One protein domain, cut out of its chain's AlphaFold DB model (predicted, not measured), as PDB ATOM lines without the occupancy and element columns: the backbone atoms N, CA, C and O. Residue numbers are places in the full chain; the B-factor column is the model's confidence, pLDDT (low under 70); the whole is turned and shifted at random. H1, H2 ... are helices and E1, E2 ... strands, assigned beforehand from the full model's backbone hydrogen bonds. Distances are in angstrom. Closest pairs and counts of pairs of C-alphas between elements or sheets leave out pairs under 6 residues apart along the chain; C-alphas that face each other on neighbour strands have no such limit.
ATOM      1  N   GLY A 345      53.685  25.728  10.482       90.56
ATOM      2  CA  GLY A 345      54.644  26.502  11.263       90.56
ATOM      3  C   GLY A 345      54.197  26.729  12.705       90.56
ATOM      4  O   GLY A 345      53.076  26.403  13.095       90.56
ATOM      5  N   PHE A 346      55.085  27.307  13.515       88.94
ATOM      6  CA  PHE A 346      54.738  27.746  14.868       88.94
ATOM      7  C   PHE A 346      53.767  28.931  14.830       88.94
ATOM      8  O   PHE A 346      53.916  29.827  13.995       88.94
ATOM      9  N   ALA A 347      52.812  28.958  15.760       83.69
ATOM     10  CA  ALA A 347      51.924  30.096  15.982       83.69
ATOM     11  C   ALA A 347      52.706  31.367  16.383       83.69
ATOM     12  O   ALA A 347      53.758  31.285  17.019       83.69
ATOM     13  N   MET A 348      52.203  32.557  16.022       70.75
ATOM     14  CA  MET A 348      52.957  33.820  16.169       70.75
ATOM     15  C   MET A 348      53.150  34.308  17.608       70.75
ATOM     16  O   MET A 348      54.069  35.089  17.860       70.75
ATOM     17  N   LYS A 349      52.304  33.898  18.558       62.59
ATOM     18  CA  LYS A 349      52.520  34.240  19.968       62.59
ATOM     19  C   LYS A 349      53.327  33.133  20.637       62.59
ATOM     20  O   LYS A 349      52.926  31.971  20.555       62.59
ATOM     21  N   PRO A 350      54.400  33.465  21.374       46.22
ATOM     22  CA  PRO A 350      54.995  32.511  22.278       46.22
ATOM     23  C   PRO A 350      54.009  32.352  23.433       46.22
ATOM     24  O   PRO A 350      54.018  33.128  24.387       46.22
ATOM     25  N   VAL A 351      53.150  31.336  23.378       46.28
ATOM     26  CA  VAL A 351      52.708  30.751  24.638       46.28
ATOM     27  C   VAL A 351      53.996  30.212  25.241       46.28
ATOM     28  O   VAL A 351      54.525  29.198  24.774       46.28
ATOM     29  N   VAL A 352      54.559  30.936  26.213       43.69
ATOM     30  CA  VAL A 352      55.563  30.393  27.126       43.69
ATOM     31  C   VAL A 352      54.872  29.212  27.786       43.69
ATOM     32  O   VAL A 352      54.155  29.359  28.766       43.69
ATOM     33  N   SER A 353      54.968  28.057  27.143       46.88
ATOM     34  CA  SER A 353      54.331  26.846  27.611       46.88
ATOM     35  C   SER A 353      55.330  26.236  28.590       46.88
ATOM     36  O   SER A 353      56.395  25.800  28.139       46.88
ATOM     37  N   PRO A 354      55.068  26.240  29.909       54.69
ATOM     38  CA  PRO A 354      55.738  25.322  30.830       54.69
ATOM     39  C   PRO A 354      55.634  23.869  30.308       54.69
ATOM     40  O   PRO A 354      54.908  23.618  29.339       54.69
ATOM     41  N   PRO A 355      56.368  22.896  30.881       62.12
ATOM     42  CA  PRO A 355      56.167  21.484  30.544       62.12
ATOM     43  C   PRO A 355      54.674  21.138  30.505       62.12
ATOM     44  O   PRO A 355      53.899  21.637  31.329       62.12
ATOM     45  N   TRP A 356      54.269  20.317  29.533       82.06
ATOM     46  CA  TRP A 356      52.869  19.929  29.395       82.06
ATOM     47  C   TRP A 356      52.484  19.131  30.623       82.06
ATOM     48  O   TRP A 356      52.937  18.006  30.800       82.06
ATOM     49  N   THR A 357      51.723  19.755  31.511       85.44
ATOM     50  CA  THR A 357      51.443  19.191  32.822       85.44
ATOM     51  C   THR A 357      50.023  18.655  32.836       85.44
ATOM     52  O   THR A 357      49.074  19.426  32.719       85.44
ATOM     53  N   LEU A 358      49.892  17.344  32.986       84.94
ATOM     54  CA  LEU A 358      48.638  16.610  33.000       84.94
ATOM     55  C   LEU A 358      48.330  16.111  34.417       84.94
ATOM     56  O   LEU A 358      49.235  15.819  35.206       84.94
ATOM     57  N   ALA A 359      47.043  16.003  34.738       84.25
ATOM     58  CA  ALA A 359      46.589  15.205  35.872       84.25
ATOM     59  C   ALA A 359      46.506  13.722  35.459       84.25
ATOM     60  O   ALA A 359      46.293  13.446  34.275       84.25
ATOM     61  N   PRO A 360      46.631  12.772  36.402       87.12
ATOM     62  CA  PRO A 360      46.291  11.379  36.142       87.12
ATOM     63  C   PRO A 360      44.849  11.239  35.645       87.12
ATOM     64  O   PRO A 360      43.946  11.952  36.090       87.12
ATOM     65  N   GLY A 361      44.621  10.287  34.751       90.56
ATOM     66  CA  GLY A 361      43.334  10.024  34.130       90.56
ATOM     67  C   GLY A 361      43.278  10.451  32.664       90.56
ATOM     68  O   GLY A 361      44.274  10.424  31.941       90.56
ATOM     69  N   ARG A 362      42.067  10.765  32.190       92.94
ATOM     70  CA  ARG A 362      41.857  11.275  30.826       92.94
ATOM     71  C   ARG A 362      42.370  12.706  30.720       92.94
ATOM     72  O   ARG A 362      42.136  13.500  31.629       92.94
ATOM     73  N   PHE A 363      43.011  13.028  29.606       91.81
ATOM     74  CA  PHE A 363      43.572  14.349  29.368       91.81
ATOM     75  C   PHE A 363      43.281  14.873  27.965       91.81
ATOM     76  O   PHE A 363      43.077  14.108  27.020       91.81
ATOM     77  N   GLU A 364      43.355  16.198  27.858       92.12
ATOM     78  CA  GLU A 364      43.365  16.952  26.611       92.12
ATOM     79  C   GLU A 364      44.658  17.765  26.551       92.12
ATOM     80  O   GLU A 364      44.993  18.506  27.478       92.12
ATOM     81  N   LEU A 365      45.409  17.593  25.467       90.88
ATOM     82  CA  LEU A 365      46.671  18.276  25.229       90.88
ATOM     83  C   LEU A 365      46.528  19.185  23.999       90.88
ATOM     84  O   LEU A 365      46.557  18.678  22.873       90.88
ATOM     85  N   PRO A 366      46.386  20.509  24.187       90.31
ATOM     86  CA  PRO A 366      46.296  21.448  23.079       90.31
ATOM     87  C   PRO A 366      47.676  21.694  22.458       90.31
ATOM     88  O   PRO A 366      48.657  22.012  23.138       90.31
ATOM     89  N   LEU A 367      47.741  21.570  21.138       90.06
ATOM     90  CA  LEU A 367      48.909  21.810  20.303       90.06
ATOM     91  C   LEU A 367      48.545  22.884  19.279       90.06
ATOM     92  O   LEU A 367      47.808  22.637  18.325       90.06
ATOM     93  N   ILE A 368      49.069  24.090  19.489       89.19
ATOM     94  CA  ILE A 368      48.769  25.244  18.640       89.19
ATOM     95  C   ILE A 368      49.862  25.377  17.581       89.19
ATOM     96  O   ILE A 368      51.027  25.646  17.891       89.19
ATOM     97  N   VAL A 369      49.468  25.203  16.327       91.62
ATOM     98  CA  VAL A 369      50.309  25.422  15.145       91.62
ATOM     99  C   VAL A 369      49.623  26.434  14.232       91.62
ATOM    100  O   VAL A 369      48.560  26.957  14.560       91.62
ATOM    101  N   ARG A 370      50.221  26.747  13.088       92.38
ATOM    102  CA  ARG A 370      49.564  27.548  12.054       92.38
ATOM    103  C   ARG A 370      49.853  27.009  10.665       92.38
ATOM    104  O   ARG A 370      50.927  26.442  10.446       92.38
ATOM    105  N   SER A 371      48.940  27.239   9.732       93.31
ATOM    106  CA  SER A 371      49.268  27.173   8.312       93.31
ATOM    107  C   SER A 371      50.280  28.275   7.993       93.31
ATOM    108  O   SER A 371      50.112  29.430   8.390       93.31
ATOM    109  N   ALA A 372      51.382  27.893   7.359       91.06
ATOM    110  CA  ALA A 372      52.552  28.740   7.137       91.06
ATOM    111  C   ALA A 372      53.055  28.662   5.688       91.06
ATOM    112  O   ALA A 372      54.220  28.939   5.430       91.06
ATOM    113  N   GLY A 373      52.218  28.220   4.750       88.94
ATOM    114  CA  GLY A 373      52.543  28.093   3.327       88.94
ATOM    115  C   GLY A 373      51.358  28.504   2.461       88.94
ATOM    116  O   GLY A 373      50.539  29.318   2.887       88.94
ATOM    117  N   GLY A 374      51.268  27.924   1.262       90.00
ATOM    118  CA  GLY A 374      50.081  28.075   0.420       90.00
ATOM    119  C   GLY A 374      48.852  27.356   0.980       90.00
ATOM    120  O   GLY A 374      48.931  26.639   1.981       90.00
ATOM    121  N   GLU A 375      47.709  27.540   0.322       91.81
ATOM    122  CA  GLU A 375      46.481  26.824   0.674       91.81
ATOM    123  C   GLU A 375      46.642  25.311   0.496       91.81
ATOM    124  O   GLU A 375      47.359  24.824  -0.381       91.81
ATOM    125  N   GLY A 376      45.943  24.544   1.326       90.38
ATOM    126  CA  GLY A 376      45.998  23.093   1.262       90.38
ATOM    127  C   GLY A 376      44.880  22.415   2.028       90.38
ATOM    128  O   GLY A 376      44.015  23.051   2.632       90.38
ATOM    129  N   ARG A 377      44.909  21.084   1.997       90.81
ATOM    130  CA  ARG A 377      43.990  20.242   2.755       90.81
ATOM    131  C   ARG A 377      44.744  19.131   3.450       90.81
ATOM    132  O   ARG A 377      45.651  18.528   2.884       90.81
ATOM    133  N   GLY A 378      44.295  18.846   4.655       92.75
ATOM    134  CA  GLY A 378      44.729  17.727   5.445       92.75
ATOM    135  C   GLY A 378      45.914  18.035   6.349       92.75
ATOM    136  O   GLY A 378      46.897  18.657   5.942       92.75
ATOM    137  N   VAL A 379      45.843  17.532   7.577       95.81
ATOM    138  CA  VAL A 379      46.926  17.602   8.565       95.81
ATOM    139  C   VAL A 379      47.256  16.196   9.047       95.81
ATOM    140  O   VAL A 379      46.361  15.422   9.380       95.81
ATOM    141  N   ALA A 380      48.542  15.871   9.123       96.12
ATOM    142  CA  ALA A 380      49.033  14.705   9.844       96.12
ATOM    143  C   ALA A 380      49.760  15.144  11.110       96.12
ATOM    144  O   ALA A 380      50.572  16.072  11.082       96.12
ATOM    145  N   ILE A 381      49.498  14.429  12.200       97.19
ATOM    146  CA  ILE A 381      50.239  14.536  13.450       97.19
ATOM    147  C   ILE A 381      50.878  13.190  13.768       97.19
ATOM    148  O   ILE A 381      50.223  12.149  13.717       97.19
ATOM    149  N   ARG A 382      52.159  13.217  14.128       97.44
ATOM    150  CA  ARG A 382      52.881  12.075  14.682       97.44
ATOM    151  C   ARG A 382      53.424  12.440  16.055       97.44
ATOM    152  O   ARG A 382      54.095  13.458  16.222       97.44
ATOM    153  N   LEU A 383      53.145  11.580  17.022       96.81
ATOM    154  CA  LEU A 383      53.652  11.656  18.382       96.81
ATOM    155  C   LEU A 383      54.624  10.500  18.612       96.81
ATOM    156  O   LEU A 383      54.345   9.374  18.207       96.81
ATOM    157  N   SER A 384      55.769  10.764  19.236       95.62
ATOM    158  CA  SER A 384      56.753   9.729  19.583       95.62
ATOM    159  C   SER A 384      57.580  10.104  20.815       95.62
ATOM    160  O   SER A 384      57.428  11.191  21.376       95.62
ATOM    161  N   GLY A 385      58.470   9.206  21.242       94.00
ATOM    162  CA  GLY A 385      59.342   9.398  22.402       94.00
ATOM    163  C   GLY A 385      58.858   8.666  23.654       94.00
ATOM    164  O   GLY A 385      57.743   8.155  23.703       94.00
ATOM    165  N   ALA A 386      59.719   8.638  24.675       92.50
ATOM    166  CA  ALA A 386      59.538   7.837  25.890       92.50
ATOM    167  C   ALA A 386      58.266   8.175  26.690       92.50
ATOM    168  O   ALA A 386      57.827   7.385  27.516       92.50
ATOM    169  N   ALA A 387      57.648   9.339  26.462       90.75
ATOM    170  CA  ALA A 387      56.364   9.664  27.082       90.75
ATOM    171  C   ALA A 387      55.249   8.672  26.712       90.75
ATOM    172  O   ALA A 387      54.370   8.435  27.535       90.75
ATOM    173  N   LEU A 388      55.297   8.072  25.517       91.94
ATOM    174  CA  LEU A 388      54.274   7.130  25.052       91.94
ATOM    175  C   LEU A 388      54.305   5.767  25.760       91.94
ATOM    176  O   LEU A 388      53.343   5.015  25.632       91.94
ATOM    177  N   ASP A 389      55.352   5.464  26.531       88.69
ATOM    178  CA  ASP A 389      55.398   4.255  27.366       88.69
ATOM    179  C   ASP A 389      54.447   4.364  28.575       88.69
ATOM    180  O   ASP A 389      53.988   3.355  29.109       88.69
ATOM    181  N   GLU A 390      54.126   5.597  28.988       87.44
ATOM    182  CA  GLU A 390      53.344   5.900  30.194       87.44
ATOM    183  C   GLU A 390      51.969   6.525  29.888       87.44
ATOM    184  O   GLU A 390      51.135   6.663  30.788       87.44
ATOM    185  N   VAL A 391      51.709   6.899  28.627       89.81
ATOM    186  CA  VAL A 391      50.429   7.479  28.193       89.81
ATOM    187  C   VAL A 391      49.858   6.750  26.985       89.81
ATOM    188  O   VAL A 391      50.559   6.426  26.030       89.81
ATOM    189  N   LYS A 392      48.541   6.548  26.993       92.06
ATOM    190  CA  LYS A 392      47.789   6.025  25.857       92.06
ATOM    191  C   LYS A 392      47.128   7.174  25.109       92.06
ATOM    192  O   LYS A 392      46.421   7.975  25.711       92.06
ATOM    193  N   LEU A 393      47.342   7.245  23.802       95.25
ATOM    194  CA  LEU A 393      46.684   8.216  22.934       95.25
ATOM    195  C   LEU A 393      45.422   7.586  22.345       95.25
ATOM    196  O   LEU A 393      45.454   6.442  21.896       95.25
ATOM    197  N   ASP A 394      44.326   8.337  22.338       95.75
ATOM    198  CA  ASP A 394      43.048   7.870  21.805       95.75
ATOM    199  C   ASP A 394      42.803   8.468  20.417       95.75
ATOM    200  O   ASP A 394      42.675   7.755  19.419       95.75
ATOM    201  N   ARG A 395      42.750   9.800  20.338       97.31
ATOM    202  CA  ARG A 395      42.413  10.534  19.113       97.31
ATOM    203  C   ARG A 395      42.953  11.956  19.134       97.31
ATOM    204  O   ARG A 395      43.244  12.500  20.194       97.31
ATOM    205  N   VAL A 396      43.020  12.577  17.969       97.25
ATOM    206  CA  VAL A 396      43.220  14.020  17.810       97.25
ATOM    207  C   VAL A 396      41.946  14.650  17.254       97.25
ATOM    208  O   VAL A 396      41.207  14.002  16.507       97.25
ATOM    209  N   THR A 397      41.679  15.894  17.632       96.69
ATOM    210  CA  THR A 397      40.595  16.708  17.074       96.69
ATOM    211  C   THR A 397      41.115  18.041  16.552       96.69
ATOM    212  O   THR A 397      42.070  18.590  17.102       96.69
ATOM    213  N   LEU A 398      40.463  18.562  15.514       93.31
ATOM    214  CA  LEU A 398      40.667  19.905  14.968       93.31
ATOM    215  C   LEU A 398      39.308  20.436  14.503       93.31
ATOM    216  O   LEU A 398      38.766  19.950  13.512       93.31
ATOM    217  N   GLY A 399      38.739  21.394  15.237       87.81
ATOM    218  CA  GLY A 399      37.336  21.772  15.044       87.81
ATOM    219  C   GLY A 399      36.416  20.555  15.206       87.81
ATOM    220  O   GLY A 399      36.519  19.834  16.198       87.81
ATOM    221  N   ASP A 400      35.569  20.303  14.207       87.06
ATOM    222  CA  ASP A 400      34.629  19.171  14.195       87.06
ATOM    223  C   ASP A 400      35.252  17.850  13.702       87.06
ATOM    224  O   ASP A 400      34.629  16.789  13.799       87.06
ATOM    225  N   GLU A 401      36.480  17.876  13.172       93.00
ATOM    226  CA  GLU A 401      37.160  16.665  12.715       93.00
ATOM    227  C   GLU A 401      37.810  15.899  13.862       93.00
ATOM    228  O   GLU A 401      38.359  16.469  14.808       93.00
ATOM    229  N   SER A 402      37.807  14.570  13.739       95.88
ATOM    230  CA  SER A 402      38.465  13.677  14.681       95.88
ATOM    231  C   SER A 402      39.077  12.471  13.982       95.88
ATOM    232  O   SER A 402      38.460  11.880  13.097       95.88
ATOM    233  N   ALA A 403      40.272  12.077  14.419       97.44
ATOM    234  CA  ALA A 403      40.975  10.903  13.917       97.44
ATOM    235  C   ALA A 403      41.628  10.129  15.065       97.44
ATOM    236  O   ALA A 403      42.264  10.720  15.938       97.44
ATOM    237  N   ALA A 404      41.470   8.804  15.066       97.25
ATOM    238  CA  ALA A 404      42.129   7.930  16.033       97.25
ATOM    239  C   ALA A 404      43.627   7.804  15.727       97.25
ATOM    240  O   ALA A 404      44.034   7.828  14.564       97.25
ATOM    241  N   PHE A 405      44.440   7.637  16.769       97.69
ATOM    242  CA  PHE A 405      45.859   7.340  16.597       97.69
ATOM    243  C   PHE A 405      46.072   5.874  16.202       97.69
ATOM    244  O   PHE A 405      45.480   4.962  16.780       97.69
ATOM    245  N   ALA A 406      46.946   5.650  15.222       96.00
ATOM    246  CA  ALA A 406      47.408   4.336  14.794       96.00
ATOM    247  C   ALA A 406      48.927   4.197  15.021       96.00
ATOM    248  O   ALA A 406      49.637   5.204  14.982       96.00
ATOM    249  N   PRO A 407      49.454   2.978  15.243       95.69
ATOM    250  CA  PRO A 407      50.895   2.756  15.360       95.69
ATOM    251  C   PRO A 407      51.663   3.208  14.107       95.69
ATOM    252  O   PRO A 407      51.261   2.891  12.989       95.69
ATOM    253  N   ASP A 408      52.787   3.903  14.298       94.56
ATOM    254  CA  ASP A 408      53.682   4.375  13.232       94.56
ATOM    255  C   ASP A 408      55.148   4.328  13.699       94.56
ATOM    256  O   ASP A 408      55.665   5.264  14.317       94.56
ATOM    257  N   GLY A 409      55.819   3.202  13.434       91.31
ATOM    258  CA  GLY A 409      57.205   2.968  13.844       91.31
ATOM    259  C   GLY A 409      57.384   2.974  15.367       91.31
ATOM    260  O   GLY A 409      56.818   2.141  16.066       91.31
ATOM    261  N   ASP A 410      58.193   3.911  15.863       89.94
ATOM    262  CA  ASP A 410      58.456   4.165  17.289       89.94
ATOM    263  C   ASP A 410      57.437   5.125  17.940       89.94
ATOM    264  O   ASP A 410      57.662   5.635  19.038       89.94
ATOM    265  N   GLY A 411      56.339   5.427  17.248       94.81
ATOM    266  CA  GLY A 411      55.330   6.372  17.702       94.81
ATOM    267  C   GLY A 411      53.927   6.026  17.224       94.81
ATOM    268  O   GLY A 411      53.618   4.888  16.865       94.81
ATOM    269  N   GLN A 412      53.059   7.030  17.243       97.25
ATOM    270  CA  GLN A 412      51.680   6.934  16.782       97.25
ATOM    271  C   GLN A 412      51.338   8.121  15.885       97.25
ATOM    272  O   GLN A 412      51.774   9.248  16.134       97.25
ATOM    273  N   ARG A 413      50.536   7.876  14.850       97.31
ATOM    274  CA  ARG A 413      50.139   8.861  13.842       97.31
ATOM    275  C   ARG A 413      48.624   8.923  13.704       97.31
ATOM    276  O   ARG A 413      47.949   7.901  13.770       97.31
ATOM    277  N   ALA A 414      48.112  10.123  13.477       97.88
ATOM    278  CA  ALA A 414      46.731  10.366  13.087       97.88
ATOM    279  C   ALA A 414      46.691  11.367  11.927       97.88
ATOM    280  O   ALA A 414      47.539  12.261  11.833       97.88
ATOM    281  N   GLU A 415      45.707  11.216  11.044       97.50
ATOM    282  CA  GLU A 415      45.510  12.081   9.880       97.50
ATOM    283  C   GLU A 415      44.090  12.634   9.861       97.50
ATOM    284  O   GLU A 415      43.120  11.897  10.018       97.50
ATOM    285  N   LEU A 416      43.987  13.938   9.636       97.00
ATOM    286  CA  LEU A 416      42.752  14.704   9.527       97.00
ATOM    287  C   LEU A 416      42.688  15.238   8.090       97.00
ATOM    288  O   LEU A 416      43.179  16.339   7.846       97.00
ATOM    289  N   PRO A 417      42.221  14.451   7.101       93.12
ATOM    290  CA  PRO A 417      42.387  14.773   5.682       93.12
ATOM    291  C   PRO A 417      41.479  15.896   5.170       93.12
ATOM    292  O   PRO A 417      41.737  16.431   4.093       93.12
ATOM    293  N   SER A 418      40.425  16.249   5.911       91.62
ATOM    294  CA  SER A 418      39.481  17.297   5.503       91.62
ATOM    295  C   SER A 418      39.836  18.673   6.094       91.62
ATOM    296  O   SER A 418      39.331  19.691   5.616       91.62
ATOM    297  N   ALA A 419      40.790  18.717   7.037       91.88
ATOM    298  CA  ALA A 419      41.284  19.933   7.665       91.88
ATOM    299  C   ALA A 419      41.725  20.971   6.625       91.88
ATOM    300  O   ALA A 419      42.594  20.706   5.793       91.88
ATOM    301  N   THR A 420      41.146  22.168   6.668       91.94
ATOM    302  CA  THR A 420      41.474  23.233   5.712       91.94
ATOM    303  C   THR A 420      42.690  24.027   6.182       91.94
ATOM    304  O   THR A 420      42.751  24.456   7.332       91.94
ATOM    305  N   LEU A 421      43.652  24.238   5.282       92.25
ATOM    306  CA  LEU A 421      44.826  25.075   5.510       92.25
ATOM    307  C   LEU A 421      44.691  26.352   4.685       92.25
ATOM    308  O   LEU A 421      44.731  26.300   3.456       92.25
ATOM    309  N   LEU A 422      44.534  27.486   5.363       92.56
ATOM    310  CA  LEU A 422      44.506  28.802   4.724       92.56
ATOM    311  C   LEU A 422      45.915  29.240   4.311       92.56
ATOM    312  O   LEU A 422      46.891  28.882   4.975       92.56
ATOM    313  N   ALA A 423      46.028  30.044   3.255       92.25
ATOM    314  CA  ALA A 423      47.301  30.647   2.882       92.25
ATOM    315  C   ALA A 423      47.775  31.640   3.954       92.25
ATOM    316  O   ALA A 423      47.027  32.509   4.418       92.25
ATOM    317  N   ASP A 424      49.045  31.520   4.331       91.19
ATOM    318  CA  ASP A 424      49.705  32.464   5.235       91.19
ATOM    319  C   ASP A 424      50.051  33.776   4.515       91.19
ATOM    320  O   ASP A 424      49.848  33.906   3.312       91.19
ATOM    321  N   LEU A 425      50.563  34.769   5.239       91.38
ATOM    322  CA  LEU A 425      51.000  36.041   4.658       91.38
ATOM    323  C   LEU A 425      52.450  35.959   4.153       91.38
ATOM    324  O   LEU A 425      53.313  35.384   4.827       91.38
ATOM    325  N   VAL A 426      52.734  36.573   3.000       89.25
ATOM    326  CA  VAL A 426      54.103  36.755   2.488       89.25
ATOM    327  C   VAL A 426      54.902  37.609   3.477       89.25
ATOM    328  O   VAL A 426      54.394  38.588   4.019       89.25
ATOM    329  N   ARG A 427      56.158  37.231   3.760       84.56
ATOM    330  CA  ARG A 427      57.054  37.994   4.648       84.56
ATOM    331  C   ARG A 427      58.275  38.508   3.873       84.56
ATOM    332  O   ARG A 427      58.972  37.674   3.295       84.56
ATOM    333  N   PRO A 428      58.608  39.816   3.933       85.44
ATOM    334  CA  PRO A 428      57.920  40.895   4.660       85.44
ATOM    335  C   PRO A 428      56.504  41.163   4.118       85.44
ATOM    336  O   PRO A 428      56.242  40.880   2.959       85.44
ATOM    337  N   ILE A 429      55.604  41.658   4.981       87.94
ATOM    338  CA  ILE A 429      54.206  41.935   4.608       87.94
ATOM    339  C   ILE A 429      54.198  43.046   3.551       87.94
ATOM    340  O   ILE A 429      54.766  44.111   3.804       87.94
ATOM    341  N   ASP A 430      53.564  42.783   2.411       79.38
ATOM    342  CA  ASP A 430      53.418  43.717   1.294       79.38
ATOM    343  C   ASP A 430      51.919  43.899   0.977       79.38
ATOM    344  O   ASP A 430      51.237  42.889   0.779       79.38
ATOM    345  N   PRO A 431      51.371  45.131   0.992       84.19
ATOM    346  CA  PRO A 431      52.028  46.382   1.390       84.19
ATOM    347  C   PRO A 431      52.484  46.394   2.866       84.19
ATOM    348  O   PRO A 431      51.855  45.751   3.712       84.19
ATOM    349  N   PRO A 432      53.555  47.133   3.229       85.25
ATOM    350  CA  PRO A 432      53.981  47.263   4.621       85.25
ATOM    351  C   PRO A 432      52.870  47.859   5.505       85.25
ATOM    352  O   PRO A 432      52.353  48.930   5.181       85.25
ATOM    353  N   PRO A 433      52.514  47.228   6.641       83.25
ATOM    354  CA  PRO A 433      51.418  47.701   7.477       83.25
ATOM    355  C   PRO A 433      51.788  48.989   8.223       83.25
ATOM    356  O   PRO A 433      52.842  49.081   8.867       83.25
ATOM    357  N   THR A 434      50.871  49.957   8.221       81.75
ATOM    358  CA  THR A 434      50.889  51.100   9.151       81.75
ATOM    359  C   THR A 434      50.622  50.649  10.594       81.75
ATOM    360  O   THR A 434      50.274  49.493  10.838       81.75
ATOM    361  N   ASN A 435      50.785  51.541  11.582       74.12
ATOM    362  CA  ASN A 435      50.562  51.200  12.995       74.12
ATOM    363  C   ASN A 435      49.143  50.672  13.264       74.12
ATOM    364  O   ASN A 435      49.012  49.671  13.966       74.12
ATOM    365  N   ASP A 436      48.126  51.279  12.655       72.06
ATOM    366  CA  ASP A 436      46.723  50.903  12.858       72.06
ATOM    367  C   ASP A 436      46.367  49.595  12.122       72.06
ATOM    368  O   ASP A 436      45.540  48.810  12.579       72.06
ATOM    369  N   GLN A 437      47.072  49.272  11.029       80.31
ATOM    370  CA  GLN A 437      46.894  48.023  10.270       80.31
ATOM    371  C   GLN A 437      47.598  46.810  10.901       80.31
ATOM    372  O   GLN A 437      47.366  45.672  10.488       80.31
ATOM    373  N   ARG A 438      48.443  47.003  11.925       81.44
ATOM    374  CA  ARG A 438      49.109  45.883  12.619       81.44
ATOM    375  C   ARG A 438      48.123  44.957  13.321       81.44
ATOM    376  O   ARG A 438      48.394  43.762  13.418       81.44
ATOM    377  N   GLU A 439      46.997  45.489  13.793       79.75
ATOM    378  CA  GLU A 439      45.937  44.671  14.387       79.75
ATOM    379  C   GLU A 439      45.276  43.772  13.334       79.75
ATOM    380  O   GLU A 439      45.119  42.576  13.575       79.75
ATOM    381  N   ILE A 440      45.009  44.311  12.139       83.31
ATOM    382  CA  ILE A 440      44.468  43.563  10.994       83.31
ATOM    383  C   ILE A 440      45.417  42.421  10.611       83.31
ATOM    384  O   ILE A 440      44.998  41.271  10.535       83.31
ATOM    385  N   VAL A 441      46.721  42.694  10.469       86.44
ATOM    386  CA  VAL A 441      47.731  41.644  10.223       86.44
ATOM    387  C   VAL A 441      47.709  40.579  11.325       86.44
ATOM    388  O   VAL A 441      47.808  39.386  11.042       86.44
ATOM    389  N   GLY A 442      47.555  40.988  12.586       84.62
ATOM    390  CA  GLY A 442      47.422  40.070  13.716       84.62
ATOM    391  C   GLY A 442      46.209  39.143  13.603       84.62
ATOM    392  O   GLY A 442      46.341  37.952  13.888       84.62
ATOM    393  N   GLN A 443      45.061  39.664  13.163       84.12
ATOM    394  CA  GLN A 443      43.836  38.890  12.936       84.12
ATOM    395  C   GLN A 443      43.995  37.918  11.760       84.12
ATOM    396  O   GLN A 443      43.762  36.726  11.939       84.12
ATOM    397  N   LEU A 444      44.504  38.382  10.614       87.00
ATOM    398  CA  LEU A 444      44.696  37.555   9.412       87.00
ATOM    399  C   LEU A 444      45.689  36.405   9.624       87.00
ATOM    400  O   LEU A 444      45.524  35.327   9.058       87.00
ATOM    401  N   VAL A 445      46.728  36.605  10.443       87.56
ATOM    402  CA  VAL A 445      47.617  35.503  10.848       87.56
ATOM    403  C   VAL A 445      46.962  34.619  11.914       87.56
ATOM    404  O   VAL A 445      47.222  33.422  11.965       87.56
ATOM    405  N   GLY A 446      46.106  35.182  12.766       85.50
ATOM    406  CA  GLY A 446      45.306  34.415  13.719       85.50
ATOM    407  C   GLY A 446      44.356  33.430  13.033       85.50
ATOM    408  O   GLY A 446      44.215  32.309  13.510       85.50
ATOM    409  N   GLU A 447      43.779  33.800  11.888       88.00
ATOM    410  CA  GLU A 447      42.932  32.921  11.064       88.00
ATOM    411  C   GLU A 447      43.672  31.671  10.568       88.00
ATOM    412  O   GLU A 447      43.049  30.637  10.346       88.00
ATOM    413  N   THR A 448      45.000  31.728  10.419       91.19
ATOM    414  CA  THR A 448      45.793  30.566   9.993       91.19
ATOM    415  C   THR A 448      46.171  29.639  11.145       91.19
ATOM    416  O   THR A 448      46.777  28.592  10.904       91.19
ATOM    417  N   HIS A 449      45.839  29.985  12.394       91.44
ATOM    418  CA  HIS A 449      46.099  29.126  13.544       91.44
ATOM    419  C   HIS A 449      45.215  27.875  13.525       91.44
ATOM    420  O   HIS A 449      44.027  27.918  13.222       91.44
ATOM    421  N   LEU A 450      45.814  26.752  13.908       91.62
ATOM    422  CA  LEU A 450      45.169  25.452  14.004       91.62
ATOM    423  C   LEU A 450      45.381  24.925  15.421       91.62
ATOM    424  O   LEU A 450      46.523  24.778  15.873       91.62
ATOM    425  N   GLU A 451      44.284  24.641  16.114       92.38
ATOM    426  CA  GLU A 451      44.300  24.070  17.456       92.38
ATOM    427  C   GLU A 451      44.025  22.567  17.385       92.38
ATOM    428  O   GLU A 451      42.886  22.116  17.275       92.38
ATOM    429  N   LEU A 452      45.102  21.787  17.423       93.38
ATOM    430  CA  LEU A 452      45.030  20.334  17.489       93.38
ATOM    431  C   LEU A 452      44.903  19.926  18.953       93.38
ATOM    432  O   LEU A 452      45.808  20.191  19.741       93.38
ATOM    433  N   VAL A 453      43.823  19.248  19.325       94.69
ATOM    434  CA  VAL A 453      43.653  18.734  20.691       94.69
ATOM    435  C   VAL A 453      43.875  17.232  20.689       94.69
ATOM    436  O   VAL A 453      43.143  16.480  20.048       94.69
ATOM    437  N   VAL A 454      44.914  16.790  21.393       95.50
ATOM    438  CA  VAL A 454      45.244  15.372  21.558       95.50
ATOM    439  C   VAL A 454      44.548  14.846  22.804       95.50
ATOM    440  O   VAL A 454      44.772  15.339  23.908       95.50
ATOM    441  N   HIS A 455      43.726  13.821  22.621       95.88
ATOM    442  CA  HIS A 455      42.986  13.141  23.676       95.88
ATOM    443  C   HIS A 455      43.698  11.845  24.037       95.88
ATOM    444  O   HIS A 455      44.082  11.072  23.150       95.88
ATOM    445  N   GLY A 456      43.841  11.586  25.329       94.94
ATOM    446  CA  GLY A 456      44.455  10.356  25.802       94.94
ATOM    447  C   GLY A 456      44.212  10.077  27.275       94.94
ATOM    448  O   GLY A 456      43.395  10.718  27.941       94.94
ATOM    449  N   HIS A 457      44.947   9.097  27.784       93.56
ATOM    450  CA  HIS A 457      44.878   8.626  29.153       93.56
ATOM    451  C   HIS A 457      46.278   8.408  29.732       93.56
ATOM    452  O   HIS A 457      47.139   7.829  29.071       93.56
ATOM    453  N   ALA A 458      46.502   8.851  30.967       91.56
ATOM    454  CA  ALA A 458      47.758   8.684  31.689       91.56
ATOM    455  C   ALA A 458      47.481   8.183  33.112       91.56
ATOM    456  O   ALA A 458      46.826   8.872  33.886       91.56
ATOM    457  N   GLU A 459      47.966   6.996  33.478       82.56
ATOM    458  CA  GLU A 459      47.717   6.422  34.815       82.56
ATOM    459  C   GLU A 459      48.892   6.611  35.776       82.56
ATOM    460  O   GLU A 459      48.700   6.636  36.992       82.56
ATOM    461  N   LYS A 460      50.112   6.735  35.243       83.44
ATOM    462  CA  LYS A 460      51.340   6.759  36.034       83.44
ATOM    463  C   LYS A 460      52.007   8.132  36.000       83.44
ATOM    464  O   LYS A 460      52.015   8.776  34.948       83.44
ATOM    465  N   PRO A 461      52.616   8.568  37.116       84.56
ATOM    466  CA  PRO A 461      53.411   9.785  37.133       84.56
ATOM    467  C   PRO A 461      54.608   9.636  36.189       84.56
ATOM    468  O   PRO A 461      55.302   8.620  36.212       84.56
ATOM    469  N   SER A 462      54.867  10.651  35.372       85.94
ATOM    470  CA  SER A 462      55.944  10.637  34.379       85.94
ATOM    471  C   SER A 462      56.437  12.054  34.106       85.94
ATOM    472  O   SER A 462      55.723  13.024  34.340       85.94
ATOM    473  N   ASN A 463      57.673  12.179  33.632       88.88
ATOM    474  CA  ASN A 463      58.255  13.427  33.126       88.88
ATOM    475  C   ASN A 463      59.094  13.147  31.866       88.88
ATOM    476  O   ASN A 463      60.163  13.720  31.649       88.88
ATOM    477  N   ALA A 464      58.657  12.165  31.080       90.62
ATOM    478  CA  ALA A 464      59.359  11.725  29.888       90.62
ATOM    479  C   ALA A 464      59.142  12.693  28.712       90.62
ATOM    480  O   ALA A 464      58.196  13.484  28.673       90.62
ATOM    481  N   MET A 465      60.048  12.641  27.736       92.12
ATOM    482  CA  MET A 465      59.998  13.516  26.565       92.12
ATOM    483  C   MET A 465      58.950  13.032  25.561       92.12
ATOM    484  O   MET A 465      58.997  11.882  25.118       92.12
ATOM    485  N   LEU A 466      58.062  13.941  25.157       92.69
ATOM    486  CA  LEU A 466      57.154  13.773  24.029       92.69
ATOM    487  C   LEU A 466      57.672  14.586  22.840       92.69
ATOM    488  O   LEU A 466      57.933  15.790  22.946       92.69
ATOM    489  N   ARG A 467      57.812  13.922  21.698       94.31
ATOM    490  CA  ARG A 467      58.128  14.521  20.406       94.31
ATOM    491  C   ARG A 467      56.854  14.665  19.595       94.31
ATOM    492  O   ARG A 467      56.086  13.717  19.469       94.31
ATOM    493  N   VAL A 468      56.666  15.853  19.036       94.69
ATOM    494  CA  VAL A 468      55.531  16.197  18.187       94.69
ATOM    495  C   VAL A 468      56.046  16.557  16.808       94.69
ATOM    496  O   VAL A 468      56.943  17.394  16.669       94.69
ATOM    497  N   GLU A 469      55.471  15.923  15.793       96.38
ATOM    498  CA  GLU A 469      55.668  16.269  14.394       96.38
ATOM    499  C   GLU A 469      54.311  16.558  13.748       96.38
ATOM    500  O   GLU A 469      53.392  15.748  13.857       96.38
ATOM    501  N   VAL A 470      54.177  17.704  13.076       96.19
ATOM    502  CA  VAL A 470      52.952  18.092  12.363       96.19
ATOM    503  C   VAL A 470      53.292  18.479  10.930       96.19
ATOM    504  O   VAL A 470      54.208  19.263  10.693       96.19
ATOM    505  N   SER A 471      52.547  17.953   9.963       95.44
ATOM    506  CA  SER A 471      52.723  18.247   8.535       95.44
ATOM    507  C   SER A 471      51.392  18.457   7.838       95.44
ATOM    508  O   SER A 471      50.401  17.816   8.180       95.44
ATOM    509  N   ALA A 472      51.400  19.287   6.799       95.44
ATOM    510  CA  ALA A 472      50.327  19.322   5.818       95.44
ATOM    511  C   ALA A 472      50.365  18.041   4.965       95.44
ATOM    512  O   ALA A 472      51.442  17.597   4.554       95.44
ATOM    513  N   LEU A 473      49.209  17.426   4.706       92.06
ATOM    514  CA  LEU A 473      49.131  16.260   3.825       92.06
ATOM    515  C   LEU A 473      49.463  16.660   2.382       92.06
ATOM    516  O   LEU A 473      49.087  17.727   1.909       92.06
ATOM    517  N   GLY A 474      50.201  15.799   1.678       82.38
ATOM    518  CA  GLY A 474      50.614  16.049   0.292       82.38
ATOM    519  C   GLY A 474      51.675  17.145   0.116       82.38
ATOM    520  O   GLY A 474      52.076  17.418  -1.014       82.38
ATOM    521  N   ALA A 475      52.160  17.754   1.202       85.50
ATOM    522  CA  ALA A 475      53.212  18.757   1.143       85.50
ATOM    523  C   ALA A 475      54.604  18.135   0.966       85.50
ATOM    524  O   ALA A 475      54.933  17.112   1.564       85.50
ATOM    525  N   THR A 476      55.459  18.808   0.194       82.31
ATOM    526  CA  THR A 476      56.897  18.500   0.091       82.31
ATOM    527  C   THR A 476      57.736  19.201   1.162       82.31
ATOM    528  O   THR A 476      58.928  18.926   1.291       82.31
ATOM    529  N   SER A 477      57.134  20.110   1.938       83.31
ATOM    530  CA  SER A 477      57.797  20.801   3.044       83.31
ATOM    531  C   SER A 477      58.068  19.854   4.211       83.31
ATOM    532  O   SER A 477      57.232  19.011   4.540       83.31
ATOM    533  N   SER A 478      59.190  20.055   4.900       86.69
ATOM    534  CA  SER A 478      59.485  19.331   6.136       86.69
ATOM    535  C   SER A 478      58.384  19.539   7.189       86.69
ATOM    536  O   SER A 478      57.914  20.666   7.350       86.69
ATOM    537  N   PRO A 479      57.994  18.495   7.947       91.62
ATOM    538  CA  PRO A 479      57.102  18.645   9.096       91.62
ATOM    539  C   PRO A 479      57.664  19.632  10.124       91.62
ATOM    540  O   PRO A 479      58.873  19.678  10.367       91.62
ATOM    541  N   LEU A 480      56.766  20.352  10.792       92.94
ATOM    542  CA  LEU A 480      57.061  21.104  12.002       92.94
ATOM    543  C   LEU A 480      57.384  20.121  13.128       92.94
ATOM    544  O   LEU A 480      56.579  19.238  13.411       92.94
ATOM    545  N   LYS A 481      58.538  20.277  13.784       93.00
ATOM    546  CA  LYS A 481      58.987  19.373  14.852       93.00
ATOM    547  C   LYS A 481      59.345  20.132  16.111       93.00
ATOM    548  O   LYS A 481      60.060  21.132  16.053       93.00
ATOM    549  N   TRP A 482      58.916  19.616  17.255       92.12
ATOM    550  CA  TRP A 482      59.395  20.066  18.557       92.12
ATOM    551  C   TRP A 482      59.268  18.957  19.600       92.12
ATOM    552  O   TRP A 482      58.577  17.959  19.397       92.12
ATOM    553  N   MET A 483      59.973  19.109  20.719       90.19
ATOM    554  CA  MET A 483      59.962  18.142  21.816       90.19
ATOM    555  C   MET A 483      59.837  18.868  23.144       90.19
ATOM    556  O   MET A 483      60.469  19.909  23.336       90.19
ATOM    557  N   ARG A 484      59.039  18.321  24.060       87.12
ATOM    558  CA  ARG A 484      58.859  18.863  25.410       87.12
ATOM    559  C   ARG A 484      58.622  17.732  26.418       87.12
ATOM    560  O   ARG A 484      58.098  16.689  26.026       87.12
ATOM    561  N   PRO A 485      58.968  17.927  27.701       89.00
ATOM    562  CA  PRO A 485      58.565  16.997  28.746       89.00
ATOM    563  C   PRO A 485      57.040  16.989  28.908       89.00
ATOM    564  O   PRO A 485      56.417  18.057  28.971       89.00
ATOM    565  N   LEU A 486      56.461  15.791  28.987       89.50
ATOM    566  CA  LEU A 486      55.075  15.559  29.380       89.50
ATOM    567  C   LEU A 486      55.065  15.152  30.859       89.50
ATOM    568  O   LEU A 486      55.433  14.032  31.206       89.50
ATOM    569  N   VAL A 487      54.691  16.087  31.730       89.81
ATOM    570  CA  VAL A 487      54.640  15.888  33.180       89.81
ATOM    571  C   VAL A 487      53.261  15.368  33.566       89.81
ATOM    572  O   VAL A 487      52.304  16.133  33.593       89.81
ATOM    573  N   VAL A 488      53.151  14.096  33.925       86.75
ATOM    574  CA  VAL A 488      51.958  13.555  34.591       86.75
ATOM    575  C   VAL A 488      52.189  13.682  36.091       86.75
ATOM    576  O   VAL A 488      53.139  13.102  36.624       86.75
ATOM    577  N   LYS A 489      51.375  14.497  36.768       84.25
ATOM    578  CA  LYS A 489      51.514  14.715  38.214       84.25
ATOM    579  C   LYS A 489      51.275  13.418  38.991       84.25
ATOM    580  O   LYS A 489      50.485  12.584  38.560       84.25
TER     581      LYS A 489
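This is residues 345 to 489 of the 490 residues of an uncharacterized protein of Myxococcales bacterium (UniProt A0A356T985). Two strongly twisted sheets lie face to face as a sandwich, and from one end of it an arm, residues 422 to 446 with H2 in it, reaches away and makes much of the length. The six-stranded mixed sheet runs E1, E10, E9, E3, E7, E6, the four-stranded antiparallel one E2, E8, E4, E5. The printed part has 145 residues, with two named helices and ten named strands that follow along the chain as E1, E2, E3, H1, E4, E5, E6, E7, H2, E8, E9, E10; of the 93 residues in named elements strands hold 79, and the class is mostly strand. It is compact, with a radius of gyration of the C-alphas of 16.5 A, and elongated, spanning 52 by 31 by 26 A.

Find C-alpha 356 at (52.869, 19.929, 29.395), where E1, residues 356 to 358, begins. Next come E2, residues 361 to 371, 31.6 A long, and E3, residues 376 to 384, 25.1 A. Past H1, residues 386 to 389, E4, residues 391 to 398, bends by 58 degrees at residue 394. E5, residues 401 to 404, runs on into E6, residues 406 to 408, at 66 degrees. E7, residues 411 to 421, bends by 84 degrees at residue 418. H2, residues 437 to 446, is 14.1 A long and starts at C-alpha 437, (46.894, 48.023, 10.270). Then follow E8, residues 449 to 458, 27.4 A; E9, residues 462 to 472, 30.4 A; and E10, residues 480 to 488, ending at C-alpha 488, (51.958, 13.555, 34.591).

In the larger sheet, look at edge strand E1, parallel to E10, with N 358 and O 487 2.8 A apart. E10 and E9 form an antiparallel hairpin, N 468 to O 482 2.9 A. E9 and E3 are antiparallel, N 382 to O 469 2.8 A, as are E3 and E7, N 381 to O 414 2.9 A. The hairpin E6 and E7 has N 413 and O 406 at 2.8 A. In the smaller sheet, check N 365 and O 454 of E2 and E8, 2.8 A, N 455 and O 395 of E8 and E4, 2.8 A, and N 396 and O 403 of the hairpin E4 and E5, 2.9 A. The facing parts of the sheets are 7.9 A centre to centre, their strands at 20 degrees. Between the sheets, the closest C-alphas of E5 and E7, Ala 403 and Ala 414, are 5.8 A apart. H1 stands at the larger sheet's level, height 3.2 A; its closest C-alphas to E9 are Ala 387 and Ala 464, 4.6 A. H2 is on neither sheet. Every O i to N i+4 pair of H2 is within hydrogen-bond range; H1 is too short for one.

Look for the farthest C-alphas at Pro 431 and Lys 460, 52.6 A apart. The printed part has no cut. The link E7 to H2, 15 residues, is long, and residues 434 to 440, of which 437 to 440 belong to H2, stand free. Mean pLDDT of the printed part is 88.3; residues 349 to 355 are under 70.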